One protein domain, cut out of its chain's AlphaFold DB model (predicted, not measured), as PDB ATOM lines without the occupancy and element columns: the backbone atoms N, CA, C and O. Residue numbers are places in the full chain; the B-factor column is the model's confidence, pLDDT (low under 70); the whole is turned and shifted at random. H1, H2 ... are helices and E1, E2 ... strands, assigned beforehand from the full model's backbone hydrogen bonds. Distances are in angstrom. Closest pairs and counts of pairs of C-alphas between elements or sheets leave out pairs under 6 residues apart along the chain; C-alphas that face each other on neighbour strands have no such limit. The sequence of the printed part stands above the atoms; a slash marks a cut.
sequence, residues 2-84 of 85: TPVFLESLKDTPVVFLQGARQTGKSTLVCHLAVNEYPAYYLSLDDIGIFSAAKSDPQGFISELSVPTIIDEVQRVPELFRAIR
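What this domain is: This is residues 2 to 84 of the 85 residues of the protein "AAA_14 domain-containing protein" of Spirochaetes bacterium (UniProt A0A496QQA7). A short ribbon of two parallel strands, E1 and E2, lies in the middle, with H2 packed on one side of it and H1 near H2 on that same side, at about a right angle to it, while H3, H4 and H5 cluster on the opposite side. Residues 18 to 24 stick out as a free loop before H2. The printed part has 83 residues, with five named helices and two named strands in the order H1, H2, E1, H3, H4, E2, H5, and its class is mostly helix. It is compact, with a radius of gyration of the C-alphas of 12.8 A and spans of 35 by 28 by 20 A.

How they stand to each other: Start at H1, residues 2 to 11, and look to H2, residues 25 to 35: they are close but not clearly touching, the closest C-alphas being those of Thr 2 and Leu 32, 7.9 A apart. Their lines stand about perpendicular, at 74 degrees. Next look at E1, residues 40 to 43, where the C-alphas of Ala 33 and Tyr 40, the closest of H2 and E1, are 7.5 A apart. E2, residues 68 to 71, is its parallel neighbour, at 20 degrees between directions; N 69 and O 40 are 2.8 A apart and N 42 and O 69 2.9 A, within hydrogen-bond range. H2 and E2 come closest at the C-alphas of Ser 26 and Asp 71, 7.4 A apart. Between the strands come H3, residues 47 to 55, and H4, residues 57 to 62; E1, H3, H4 and E2 form a strand-helix-strand unit, two parallel neighbour strands with helices between them, and its crossover is right-handed. H3 and H4 only just touch, only at the corner by their link, with 3 pairs of C-alphas within 8 A, the closest being Ala 53 and Phe 60 at 5.4 A; their lines stand about perpendicular, at 80 degrees. H4 touches H5, residues 79 to 82, where the C-alphas of Gln 58 and Ala 82, the closest, are 4.9 A apart. H1 and H5 are apart. Every O i to N i+4 pair is within hydrogen-bond range in H2, H3 and H4, and 4 of 6 are in H1; H5 is too short for such a pair.

Where its parts are: Find C-alpha 2 at (156.979, 216.396, 196.174), where H1 begins its 15.3 A to residue 11. H2 runs 15.7 A from residue 25 to 35, and E1 10.2 A from C-alpha 40 at (165.566, 217.026, 180.492). H3 covers 11.9 A, H4 8.7 A, E2 9.8 A and H5 4.9 A, ending at C-alpha 82, (150.620, 221.957, 170.940).

The domain as a whole: The two C-alphas farthest apart are those of Pro 3 and Ser 55, at 35.5 A. The printed part has no cut. The link H1 to H2, 13 residues, is long. Look for low confidence at residues 2 to 5 and 8 to 12, under 70; the mean pLDDT of the printed part is 86.9.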
ATOM      1  N   THR A   2     156.289 217.446 196.947       60.69
ATOM      2  CA  THR A   2     156.979 216.396 196.174       60.69
ATOM      3  C   THR A   2     156.153 215.119 195.914       60.69
ATOM      4  O   THR A   2     156.012 214.751 194.750       60.69
ATOM      5  N   PRO A   3     155.511 214.485 196.924       61.16
ATOM      6  CA  PRO A   3     154.758 213.245 196.690       61.16
ATOM      7  C   PRO A   3     153.517 213.427 195.801       61.16
ATOM      8  O   PRO A   3     153.278 212.603 194.928       61.16
ATOM      9  N   VAL A   4     152.781 214.537 195.947       69.75
ATOM     10  CA  VAL A   4     151.593 214.834 195.119       69.75
ATOM     11  C   VAL A   4     151.983 215.087 193.658       69.75
ATOM     12  O   VAL A   4     151.265 214.697 192.743       69.75
ATOM     13  N   PHE A   5     153.138 215.718 193.428       69.31
ATOM     14  CA  PHE A   5     153.650 215.996 192.085       69.31
ATOM     15  C   PHE A   5     154.013 214.707 191.332       69.31
ATOM     16  O   PHE A   5     153.571 214.508 190.204       69.31
ATOM     17  N   LEU A   6     154.763 213.806 191.976       70.06
ATOM     18  CA  LEU A   6     155.152 212.524 191.381       70.06
ATOM     19  C   LEU A   6     153.963 211.575 191.190       70.06
ATOM     20  O   LEU A   6     153.948 210.795 190.244       70.06
ATOM     21  N   GLU A   7     152.964 211.636 192.069       71.94
ATOM     22  CA  GLU A   7     151.717 210.886 191.906       71.94
ATOM     23  C   GLU A   7     150.899 211.409 190.718       71.94
ATOM     24  O   GLU A   7     150.446 210.618 189.896       71.94
ATOM     25  N   SER A   8     150.803 212.733 190.552       65.50
ATOM     26  CA  SER A   8     150.078 213.350 189.429       65.50
ATOM     27  C   SER A   8     150.686 212.995 188.068       65.50
ATOM     28  O   SER A   8     149.951 212.809 187.101       65.50
ATOM     29  N   LEU A   9     152.014 212.847 187.987       68.38
ATOM     30  CA  LEU A   9     152.712 212.427 186.764       68.38
ATOM     31  C   LEU A   9     152.398 210.982 186.339       68.38
ATOM     32  O   LEU A   9     152.642 210.627 185.189       68.38
ATOM     33  N   LYS A  10     151.869 210.141 187.239       68.19
ATOM     34  CA  LYS A  10     151.478 208.761 186.906       68.19
ATOM     35  C   LYS A  10     150.136 208.681 186.179       68.19
ATOM     36  O   LYS A  10     149.925 207.720 185.448       68.19
ATOM     37  N   ASP A  11     149.260 209.663 186.389       62.12
ATOM     38  CA  ASP A  11     147.873 209.663 185.895       62.12
ATOM     39  C   ASP A  11     147.632 210.748 184.823       62.12
ATOM     40  O   ASP A  11     146.803 210.599 183.929       62.12
ATOM     41  N   THR A  12     148.411 211.836 184.870       64.75
ATOM     42  CA  THR A  12     148.369 212.957 183.921       64.75
ATOM     43  C   THR A  12     149.751 213.173 183.295       64.75
ATOM     44  O   THR A  12     150.695 213.489 184.020       64.75
ATOM     45  N   PRO A  13     149.901 213.074 181.957       75.56
ATOM     46  CA  PRO A  13     151.210 213.126 181.293       75.56
ATOM     47  C   PRO A  13     151.878 214.510 181.343       75.56
ATOM     48  O   PRO A  13     153.039 214.652 180.971       75.56
ATOM     49  N   VAL A  14     151.152 215.539 181.793       84.19
ATOM     50  CA  VAL A  14     151.607 216.930 181.843       84.19
ATOM     51  C   VAL A  14     151.187 217.539 183.173       84.19
ATOM     52  O   VAL A  14     150.006 217.533 183.520       84.19
ATOM     53  N   VAL A  15     152.146 218.116 183.894       87.50
ATOM     54  CA  VAL A  15     151.902 218.850 185.141       87.50
ATOM     55  C   VAL A  15     152.399 220.282 184.983       87.50
ATOM     56  O   VAL A  15     153.549 220.515 184.621       87.50
ATOM     57  N   PHE A  16     151.534 221.253 185.284       87.50
ATOM     58  CA  PHE A  16     151.871 222.673 185.239       87.50
ATOM     59  C   PHE A  16     152.108 223.218 186.651       87.50
ATOM     60  O   PHE A  16     151.213 223.190 187.497       87.50
ATOM     61  N   LEU A  17     153.317 223.724 186.910       85.12
ATOM     62  CA  LEU A  17     153.694 224.289 188.205       85.12
ATOM     63  C   LEU A  17     153.673 225.822 188.157       85.12
ATOM     64  O   LEU A  17     154.587 226.451 187.627       85.12
ATOM     65  N   GLN A  18     152.670 226.433 188.786       84.94
ATOM     66  CA  GLN A  18     152.545 227.889 188.898       84.94
ATOM     67  C   GLN A  18     152.688 228.355 190.354       84.94
ATOM     68  O   GLN A  18     152.242 227.698 191.290       84.94
ATOM     69  N   GLY A  19     153.296 229.525 190.561       83.25
ATOM     70  CA  GLY A  19     153.366 230.176 191.873       83.25
ATOM     71  C   GLY A  19     154.128 231.499 191.825       83.25
ATOM     72  O   GLY A  19     154.742 231.822 190.806       83.25
ATOM     73  N   ALA A  20     154.104 232.263 192.921       80.12
ATOM     74  CA  ALA A  20     154.714 233.596 192.990       80.12
ATOM     75  C   ALA A  20     156.214 233.589 192.634       80.12
ATOM     76  O   ALA A  20     156.896 232.569 192.759       80.12
ATOM     77  N   ARG A  21     156.752 234.718 192.158       75.81
ATOM     78  CA  ARG A  21     158.189 234.829 191.850       75.81
ATOM     79  C   ARG A  21     159.034 234.526 193.096       75.81
ATOM     80  O   ARG A  21     158.618 234.824 194.208       75.81
ATOM     81  N   GLN A  22     160.207 233.919 192.887       76.25
ATOM     82  CA  GLN A  22     161.206 233.624 193.934       76.25
ATOM     83  C   GLN A  22     160.758 232.666 195.057       76.25
ATOM     84  O   GLN A  22     161.389 232.595 196.102       76.25
ATOM     85  N   THR A  23     159.729 231.847 194.828       81.06
ATOM     86  CA  THR A  23     159.288 230.817 195.789       81.06
ATOM     87  C   THR A  23     160.009 229.467 195.649       81.06
ATOM     88  O   THR A  23     159.510 228.460 196.138       81.06
ATOM     89  N   GLY A  24     161.138 229.406 194.932       79.19
ATOM     90  CA  GLY A  24     161.938 228.176 194.794       79.19
ATOM     91  C   GLY A  24     161.361 227.095 193.868       79.19
ATOM     92  O   GLY A  24     161.737 225.934 193.985       79.19
ATOM     93  N   LYS A  25     160.458 227.449 192.939       85.81
ATOM     94  CA  LYS A  25     159.834 226.490 192.003       85.81
ATOM     95  C   LYS A  25     160.865 225.770 191.138       85.81
ATOM     96  O   LYS A  25     160.955 224.556 191.239       85.81
ATOM     97  N   SER A  26     161.678 226.498 190.368       82.31
ATOM     98  CA  SER A  26     162.703 225.886 189.510       82.31
ATOM     99  C   SER A  26     163.686 225.044 190.334       82.31
ATOM    100  O   SER A  26     164.038 223.945 189.929       82.31
ATOM    101  N   THR A  27     164.031 225.474 191.555       83.88
ATOM    102  CA  THR A  27     164.846 224.680 192.492       83.88
ATOM    103  C   THR A  27     164.197 223.340 192.848       83.88
ATOM    104  O   THR A  27     164.882 222.320 192.841       83.88
ATOM    105  N   LEU A  28     162.889 223.317 193.125       83.12
ATOM    106  CA  LEU A  28     162.146 222.084 193.401       83.12
ATOM    107  C   LEU A  28     162.138 221.150 192.185       83.12
ATOM    108  O   LEU A  28     162.426 219.964 192.337       83.12
ATOM    109  N   VAL A  29     161.831 221.670 190.991       84.69
ATOM    110  CA  VAL A  29     161.744 220.829 189.787       84.69
ATOM    111  C   VAL A  29     163.121 220.295 189.384       84.69
ATOM    112  O   VAL A  29     163.234 219.116 189.076       84.69
ATOM    113  N   CYS A  30     164.183 221.102 189.479       83.00
ATOM    114  CA  CYS A  30     165.552 220.639 189.237       83.00
ATOM    115  C   CYS A  30     165.991 219.569 190.242       83.00
ATOM    116  O   CYS A  30     166.623 218.588 189.861       83.00
ATOM    117  N   HIS A  31     165.656 219.727 191.527       85.19
ATOM    118  CA  HIS A  31     165.985 218.722 192.536       85.19
ATOM    119  C   HIS A  31     165.305 217.379 192.236       85.19
ATOM    120  O   HIS A  31     165.961 216.337 192.275       85.19
ATOM    121  N   LEU A  32     164.019 217.417 191.879       81.06
ATOM    122  CA  LEU A  32     163.266 216.247 191.432       81.06
ATOM    123  C   LEU A  32     163.881 215.626 190.176       81.06
ATOM    124  O   LEU A  32     164.100 214.418 190.152       81.06
ATOM    125  N   ALA A  33     164.222 216.457 189.189       84.69
ATOM    126  CA  ALA A  33     164.811 216.036 187.923       84.69
ATOM    127  C   ALA A  33     166.136 215.290 188.099       84.69
ATOM    128  O   ALA A  33     166.443 214.393 187.331       84.69
ATOM    129  N   VAL A  34     166.940 215.651 189.098       82.88
ATOM    130  CA  VAL A  34     168.245 215.016 189.325       82.88
ATOM    131  C   VAL A  34     168.129 213.735 190.152       82.88
ATOM    132  O   VAL A  34     168.888 212.798 189.918       82.88
ATOM    133  N   ASN A  35     167.215 213.683 191.126       82.06
ATOM    134  CA  ASN A  35     167.242 212.639 192.157       82.06
ATOM    135  C   ASN A  35     166.121 211.604 192.038       82.06
ATOM    136  O   ASN A  35     166.357 210.423 192.275       82.06
ATOM    137  N   GLU A  36     164.903 212.031 191.709       81.69
ATOM    138  CA  GLU A  36     163.705 211.188 191.839       81.69
ATOM    139  C   GLU A  36     163.028 210.915 190.491       81.69
ATOM    140  O   GLU A  36     162.384 209.881 190.321       81.69
ATOM    141  N   TYR A  37     163.181 211.821 189.523       82.12
ATOM    142  CA  TYR A  37     162.527 211.744 188.222       82.12
ATOM    143  C   TYR A  37     163.411 212.329 187.106       82.12
ATOM    144  O   TYR A  37     163.173 213.461 186.685       82.12
ATOM    145  N   PRO A  38     164.433 211.582 186.636       88.12
ATOM    146  CA  PRO A  38     165.348 212.002 185.572       88.12
ATOM    147  C   PRO A  38     164.626 212.628 184.380       88.12
ATOM    148  O   PRO A  38     163.903 211.941 183.662       88.12
ATOM    149  N   ALA A  39     164.819 213.931 184.182       89.94
ATOM    150  CA  ALA A  39     164.143 214.698 183.145       89.94
ATOM    151  C   ALA A  39     165.094 215.697 182.485       89.94
ATOM    152  O   ALA A  39     165.976 216.264 183.135       89.94
ATOM    153  N   TYR A  40     164.887 215.946 181.196       91.81
ATOM    154  CA  TYR A  40     165.566 217.026 180.492       91.81
ATOM    155  C   TYR A  40     165.049 218.373 180.988       91.81
ATOM    156  O   TYR A  40     163.863 218.523 181.276       91.81
ATOM    157  N   TYR A  41     165.935 219.361 181.083       92.12
ATOM    158  CA  TYR A  41     165.579 220.713 181.495       92.12
ATOM    159  C   TYR A  41     165.819 221.681 180.345       92.12
ATOM    160  O   TYR A  41     166.955 221.865 179.909       92.12
ATOM    161  N   LEU A  42     164.749 222.313 179.878       94.31
ATOM    162  CA  LEU A  42     164.780 223.341 178.850       94.31
ATOM    163  C   LEU A  42     164.223 224.635 179.438       94.31
ATOM    164  O   LEU A  42     163.181 224.625 180.086       94.31
ATOM    165  N   SER A  43     164.900 225.756 179.202       94.62
ATOM    166  CA  SER A  43     164.418 227.076 179.617       94.62
ATOM    167  C   SER A  43     164.150 227.943 178.398       94.62
ATOM    168  O   SER A  43     165.022 228.091 177.542       94.62
ATOM    169  N   LEU A  44     162.970 228.562 178.339       96.38
ATOM    170  CA  LEU A  44     162.626 229.533 177.293       96.38
ATOM    171  C   LEU A  44     163.266 230.914 177.507       96.38
ATOM    172  O   LEU A  44     162.996 231.844 176.744       96.38
ATOM    173  N   ASP A  45     164.112 231.069 178.527       94.69
ATOM    174  CA  ASP A  45     165.042 232.197 178.606       94.69
ATOM    175  C   ASP A  45     166.233 232.029 177.652       94.69
ATOM    176  O   ASP A  45     166.823 233.032 177.241       94.69
ATOM    177  N   ASP A  46     166.563 230.793 177.258       97.06
ATOM    178  CA  ASP A  46     167.529 230.549 176.191       97.06
ATOM    179  C   ASP A  46     166.936 230.974 174.843       97.06
ATOM    180  O   ASP A  46     165.846 230.554 174.449       97.06
ATOM    181  N   ILE A  47     167.667 231.820 174.118       96.19
ATOM    182  CA  ILE A  47     167.193 232.420 172.867       96.19
ATOM    183  C   ILE A  47     166.997 231.361 171.776       96.19
ATOM    184  O   ILE A  47     166.074 231.490 170.969       96.19
ATOM    185  N   GLY A  48     167.836 230.325 171.739       97.44
ATOM    186  CA  GLY A  48     167.735 229.239 170.767       97.44
ATOM    187  C   GLY A  48     166.495 228.390 171.015       97.44
ATOM    188  O   GLY A  48     165.685 228.212 170.104       97.44
ATOM    189  N   ILE A  49     166.300 227.950 172.262       97.06
ATOM    190  CA  ILE A  49     165.123 227.167 172.668       97.06
ATOM    191  C   ILE A  49     163.845 227.986 172.460       97.06
ATOM    192  O   ILE A  49     162.887 227.492 171.868       97.06
ATOM    193  N   PHE A  50     163.837 229.256 172.878       97.94
ATOM    194  CA  PHE A  50     162.707 230.159 172.662       97.94
ATOM    195  C   PHE A  50     162.354 230.294 171.182       97.94
ATOM    196  O   PHE A  50     161.183 230.192 170.820       97.94
ATOM    197  N   SER A  51     163.354 230.518 170.326       97.56
ATOM    198  CA  SER A  51     163.131 230.712 168.892       97.56
ATOM    199  C   SER A  51     162.571 229.451 168.240       97.56
ATOM    200  O   SER A  51     161.596 229.555 167.502       97.56
ATOM    201  N   ALA A  52     163.125 228.277 168.561       97.25
ATOM    202  CA  ALA A  52     162.641 226.991 168.057       97.25
ATOM    203  C   ALA A  52     161.194 226.710 168.497       97.25
ATOM    204  O   ALA A  52     160.329 226.434 167.665       97.25
ATOM    205  N   ALA A  53     160.906 226.879 169.792       97.44
ATOM    206  CA  ALA A  53     159.567 226.695 170.344       97.44
ATOM    207  C   ALA A  53     158.549 227.683 169.760       97.44
ATOM    208  O   ALA A  53     157.380 227.343 169.595       97.44
ATOM    209  N   LYS A  54     158.971 228.917 169.451       97.38
ATOM    210  CA  LYS A  54     158.090 229.941 168.882       97.38
ATOM    211  C   LYS A  54     157.826 229.737 167.392       97.38
ATOM    212  O   LYS A  54     156.728 230.056 166.944       97.38
ATOM    213  N   SER A  55     158.813 229.260 166.630       97.50
ATOM    214  CA  SER A  55     158.681 229.075 165.183       97.50
ATOM    215  C   SER A  55     157.803 227.886 164.815       97.50
ATOM    216  O   SER A  55     157.024 227.992 163.872       97.50
ATOM    217  N   ASP A  56     157.913 226.784 165.559       97.31
ATOM    218  CA  ASP A  56     157.092 225.587 165.368       97.31
ATOM    219  C   ASP A  56     156.782 224.924 166.723       97.31
ATOM    220  O   ASP A  56     157.496 224.020 167.158       97.31
ATOM    221  N   PRO A  57     155.719 225.373 167.421       96.44
ATOM    222  CA  PRO A  57     155.344 224.819 168.718       96.44
ATOM    223  C   PRO A  57     155.018 223.321 168.679       96.44
ATOM    224  O   PRO A  57     155.272 222.630 169.662       96.44
ATOM    225  N   GLN A  58     154.446 222.813 167.579       95.81
ATOM    226  CA  GLN A  58     154.080 221.397 167.461       95.81
ATOM    227  C   GLN A  58     155.306 220.530 167.215       95.81
ATOM    228  O   GLN A  58     155.524 219.572 167.958       95.81
ATOM    229  N   GLY A  59     156.129 220.902 166.229       95.94
ATOM    230  CA  GLY A  59     157.399 220.236 165.961       95.94
ATOM    231  C   GLY A  59     158.270 220.203 167.213       95.94
ATOM    232  O   GLY A  59     158.705 219.129 167.628       95.94
ATOM    233  N   PHE A  60     158.385 221.343 167.903       96.06
ATOM    234  CA  PHE A  60     159.133 221.451 169.154       96.06
ATOM    235  C   PHE A  60     158.677 220.439 170.207       96.06
ATOM    236  O   PHE A  60     159.523 219.747 170.759       96.06
ATOM    237  N   ILE A  61     157.367 220.319 170.475       94.31
ATOM    238  CA  ILE A  61     156.834 219.340 171.439       94.31
ATOM    239  C   ILE A  61     157.075 217.900 170.969       94.31
ATOM    240  O   ILE A  61     157.447 217.055 171.783       94.31
ATOM    241  N   SER A  62     156.894 217.619 169.676       92.69
ATOM    242  CA  SER A  62     157.034 216.269 169.116       92.69
ATOM    243  C   SER A  62     158.466 215.721 169.170       92.69
ATOM    244  O   SER A  62     158.661 214.507 169.236       92.69
ATOM    245  N   GLU A  63     159.462 216.606 169.182       93.50
ATOM    246  CA  GLU A  63     160.885 216.262 169.238       93.50
ATOM    247  C   GLU A  63     161.433 216.173 170.672       93.50
ATOM    248  O   GLU A  63     162.593 215.799 170.870       93.50
ATOM    249  N   LEU A  64     160.629 216.497 171.694       92.81
ATOM    250  CA  LEU A  64     161.083 216.440 173.081       92.81
ATOM    251  C   LEU A  64     161.334 215.004 173.537       92.81
ATOM    252  O   LEU A  64     160.455 214.141 173.510       92.81
ATOM    253  N   SER A  65     162.515 214.781 174.105       91.19
ATOM    254  CA  SER A  65     162.795 213.574 174.877       91.19
ATOM    255  C   SER A  65     162.024 213.603 176.196       91.19
ATOM    256  O   SER A  65     162.270 214.448 177.051       91.19
ATOM    257  N   VAL A  66     161.102 212.670 176.412       87.62
ATOM    258  CA  VAL A  66     160.355 212.588 177.676       87.62
ATOM    259  C   VAL A  66     161.109 211.752 178.727       87.62
ATOM    260  O   VAL A  66     161.696 210.729 178.372       87.62
ATOM    261  N   PRO A  67     161.097 212.147 180.015       89.75
ATOM    262  CA  PRO A  67     160.411 213.311 180.575       89.75
ATOM    263  C   PRO A  67     161.191 214.620 180.352       89.75
ATOM    264  O   PRO A  67     162.415 214.645 180.451       89.75
ATOM    265  N   THR A  68     160.478 215.720 180.092       92.19
ATOM    266  CA  THR A  68     161.064 217.063 179.915       92.19
ATOM    267  C   THR A  68     160.361 218.084 180.805       92.19
ATOM    268  O   THR A  68     159.141 218.070 180.955       92.19
ATOM    269  N   ILE A  69     161.146 219.002 181.361       93.06
ATOM    270  CA  ILE A  69     160.718 220.208 182.061       93.06
ATOM    271  C   ILE A  69     160.957 221.398 181.134       93.06
ATOM    272  O   ILE A  69     162.073 221.594 180.654       93.06
ATOM    273  N   ILE A  70     159.917 222.204 180.923       94.25
ATOM    274  CA  ILE A  70     159.993 223.475 180.197       94.25
ATOM    275  C   ILE A  70     159.785 224.602 181.209       94.25
ATOM    276  O   ILE A  70     158.679 224.777 181.724       94.25
ATOM    277  N   ASP A  71     160.842 225.352 181.506       93.00
ATOM    278  CA  ASP A  71     160.770 226.525 182.377       93.00
ATOM    279  C   ASP A  71     160.381 227.785 181.593       93.00
ATOM    280  O   ASP A  71     160.626 227.899 180.388       93.00
ATOM    281  N   GLU A  72     159.759 228.736 182.290       93.06
ATOM    282  CA  GLU A  72     159.263 229.998 181.725       93.06
ATOM    283  C   GLU A  72     158.292 229.813 180.533       93.06
ATOM    284  O   GLU A  72     158.223 230.651 179.629       93.06
ATOM    285  N   VAL A  73     157.486 228.739 180.542       94.12
ATOM    286  CA  VAL A  73     156.535 228.374 179.464       94.12
ATOM    287  C   VAL A  73     155.583 229.510 179.058       94.12
ATOM    288  O   VAL A  73     155.175 229.604 177.903       94.12
ATOM    289  N   GLN A  74     155.286 230.448 179.966       93.19
ATOM    290  CA  GLN A  74     154.512 231.662 179.677       93.19
ATOM    291  C   GLN A  74     155.094 232.530 178.549       93.19
ATOM    292  O   GLN A  74     154.374 233.357 177.995       93.19
ATOM    293  N   ARG A  75     156.380 232.373 178.208       95.31
ATOM    294  CA  ARG A  75     157.021 233.079 177.090       95.31
ATOM    295  C   ARG A  75     156.513 232.590 175.730       95.31
ATOM    296  O   ARG A  75     156.497 233.374 174.781       95.31
ATOM    297  N   VAL A  76     156.056 231.338 175.640       97.19
ATOM    298  CA  VAL A  76     155.454 230.749 174.432       97.19
ATOM    299  C   VAL A  76     154.133 230.054 174.803       97.19
ATOM    300  O   VAL A  76     154.070 228.826 174.900       97.19
ATOM    301  N   PRO A  77     153.043 230.819 175.020       95.19
ATOM    302  CA  PRO A  77     151.746 230.259 175.408       95.19
ATOM    303  C   PRO A  77     151.155 229.280 174.385       95.19
ATOM    304  O   PRO A  77     150.293 228.471 174.725       95.19
ATOM    305  N   GLU A  78     151.594 229.338 173.127       95.69
ATOM    306  CA  GLU A  78     151.154 228.434 172.065       95.69
ATOM    307  C   GLU A  78     151.497 226.962 172.357       95.69
ATOM    308  O   GLU A  78     150.772 226.073 171.904       95.69
ATOM    309  N   LEU A  79     152.512 226.697 173.191       95.06
ATOM    310  CA  LEU A  79     152.881 225.341 173.614       95.06
ATOM    311  C   LEU A  79     151.741 224.619 174.344       95.06
ATOM    312  O   LEU A  79     151.595 223.410 174.195       95.06
ATOM    313  N   PHE A  80     150.869 225.332 175.068       92.88
ATOM    314  CA  PHE A  80     149.715 224.704 175.725       92.88
ATOM    315  C   PHE A  80     148.720 224.093 174.733       92.88
ATOM    316  O   PHE A  80     148.023 223.139 175.073       92.88
ATOM    317  N   ARG A  81     148.622 224.652 173.520       91.19
ATOM    318  CA  ARG A  81     147.802 224.065 172.454       91.19
ATOM    319  C   ARG A  81     148.514 222.870 171.835       91.19
ATOM    320  O   ARG A  81     147.893 221.823 171.731       91.19
ATOM    321  N   ALA A  82     149.803 223.017 171.528       91.19
ATOM    322  CA  ALA A  82     150.620 221.957 170.940       91.19
ATOM    323  C   ALA A  82     150.675 220.683 171.801       91.19
ATOM    324  O   ALA A  82     150.652 219.590 171.268       91.19
ATOM    325  N   ILE A  83     150.682 220.815 173.131       88.94
ATOM    326  CA  ILE A  83     150.682 219.675 174.063       88.94
ATOM    327  C   ILE A  83     149.345 218.900 174.073       88.94
ATOM    328  O   ILE A  83     149.295 217.759 174.528       88.94
ATOM    329  N   ARG A  84     148.238 219.520 173.642       80.56
ATOM    330  CA  ARG A  84     146.896 218.910 173.679       80.56
ATOM    331  C   ARG A  84     146.519 218.149 172.410       80.56
ATOM    332  O   ARG A  84     145.506 217.449 172.447       80.56
TER     333      ARG A  84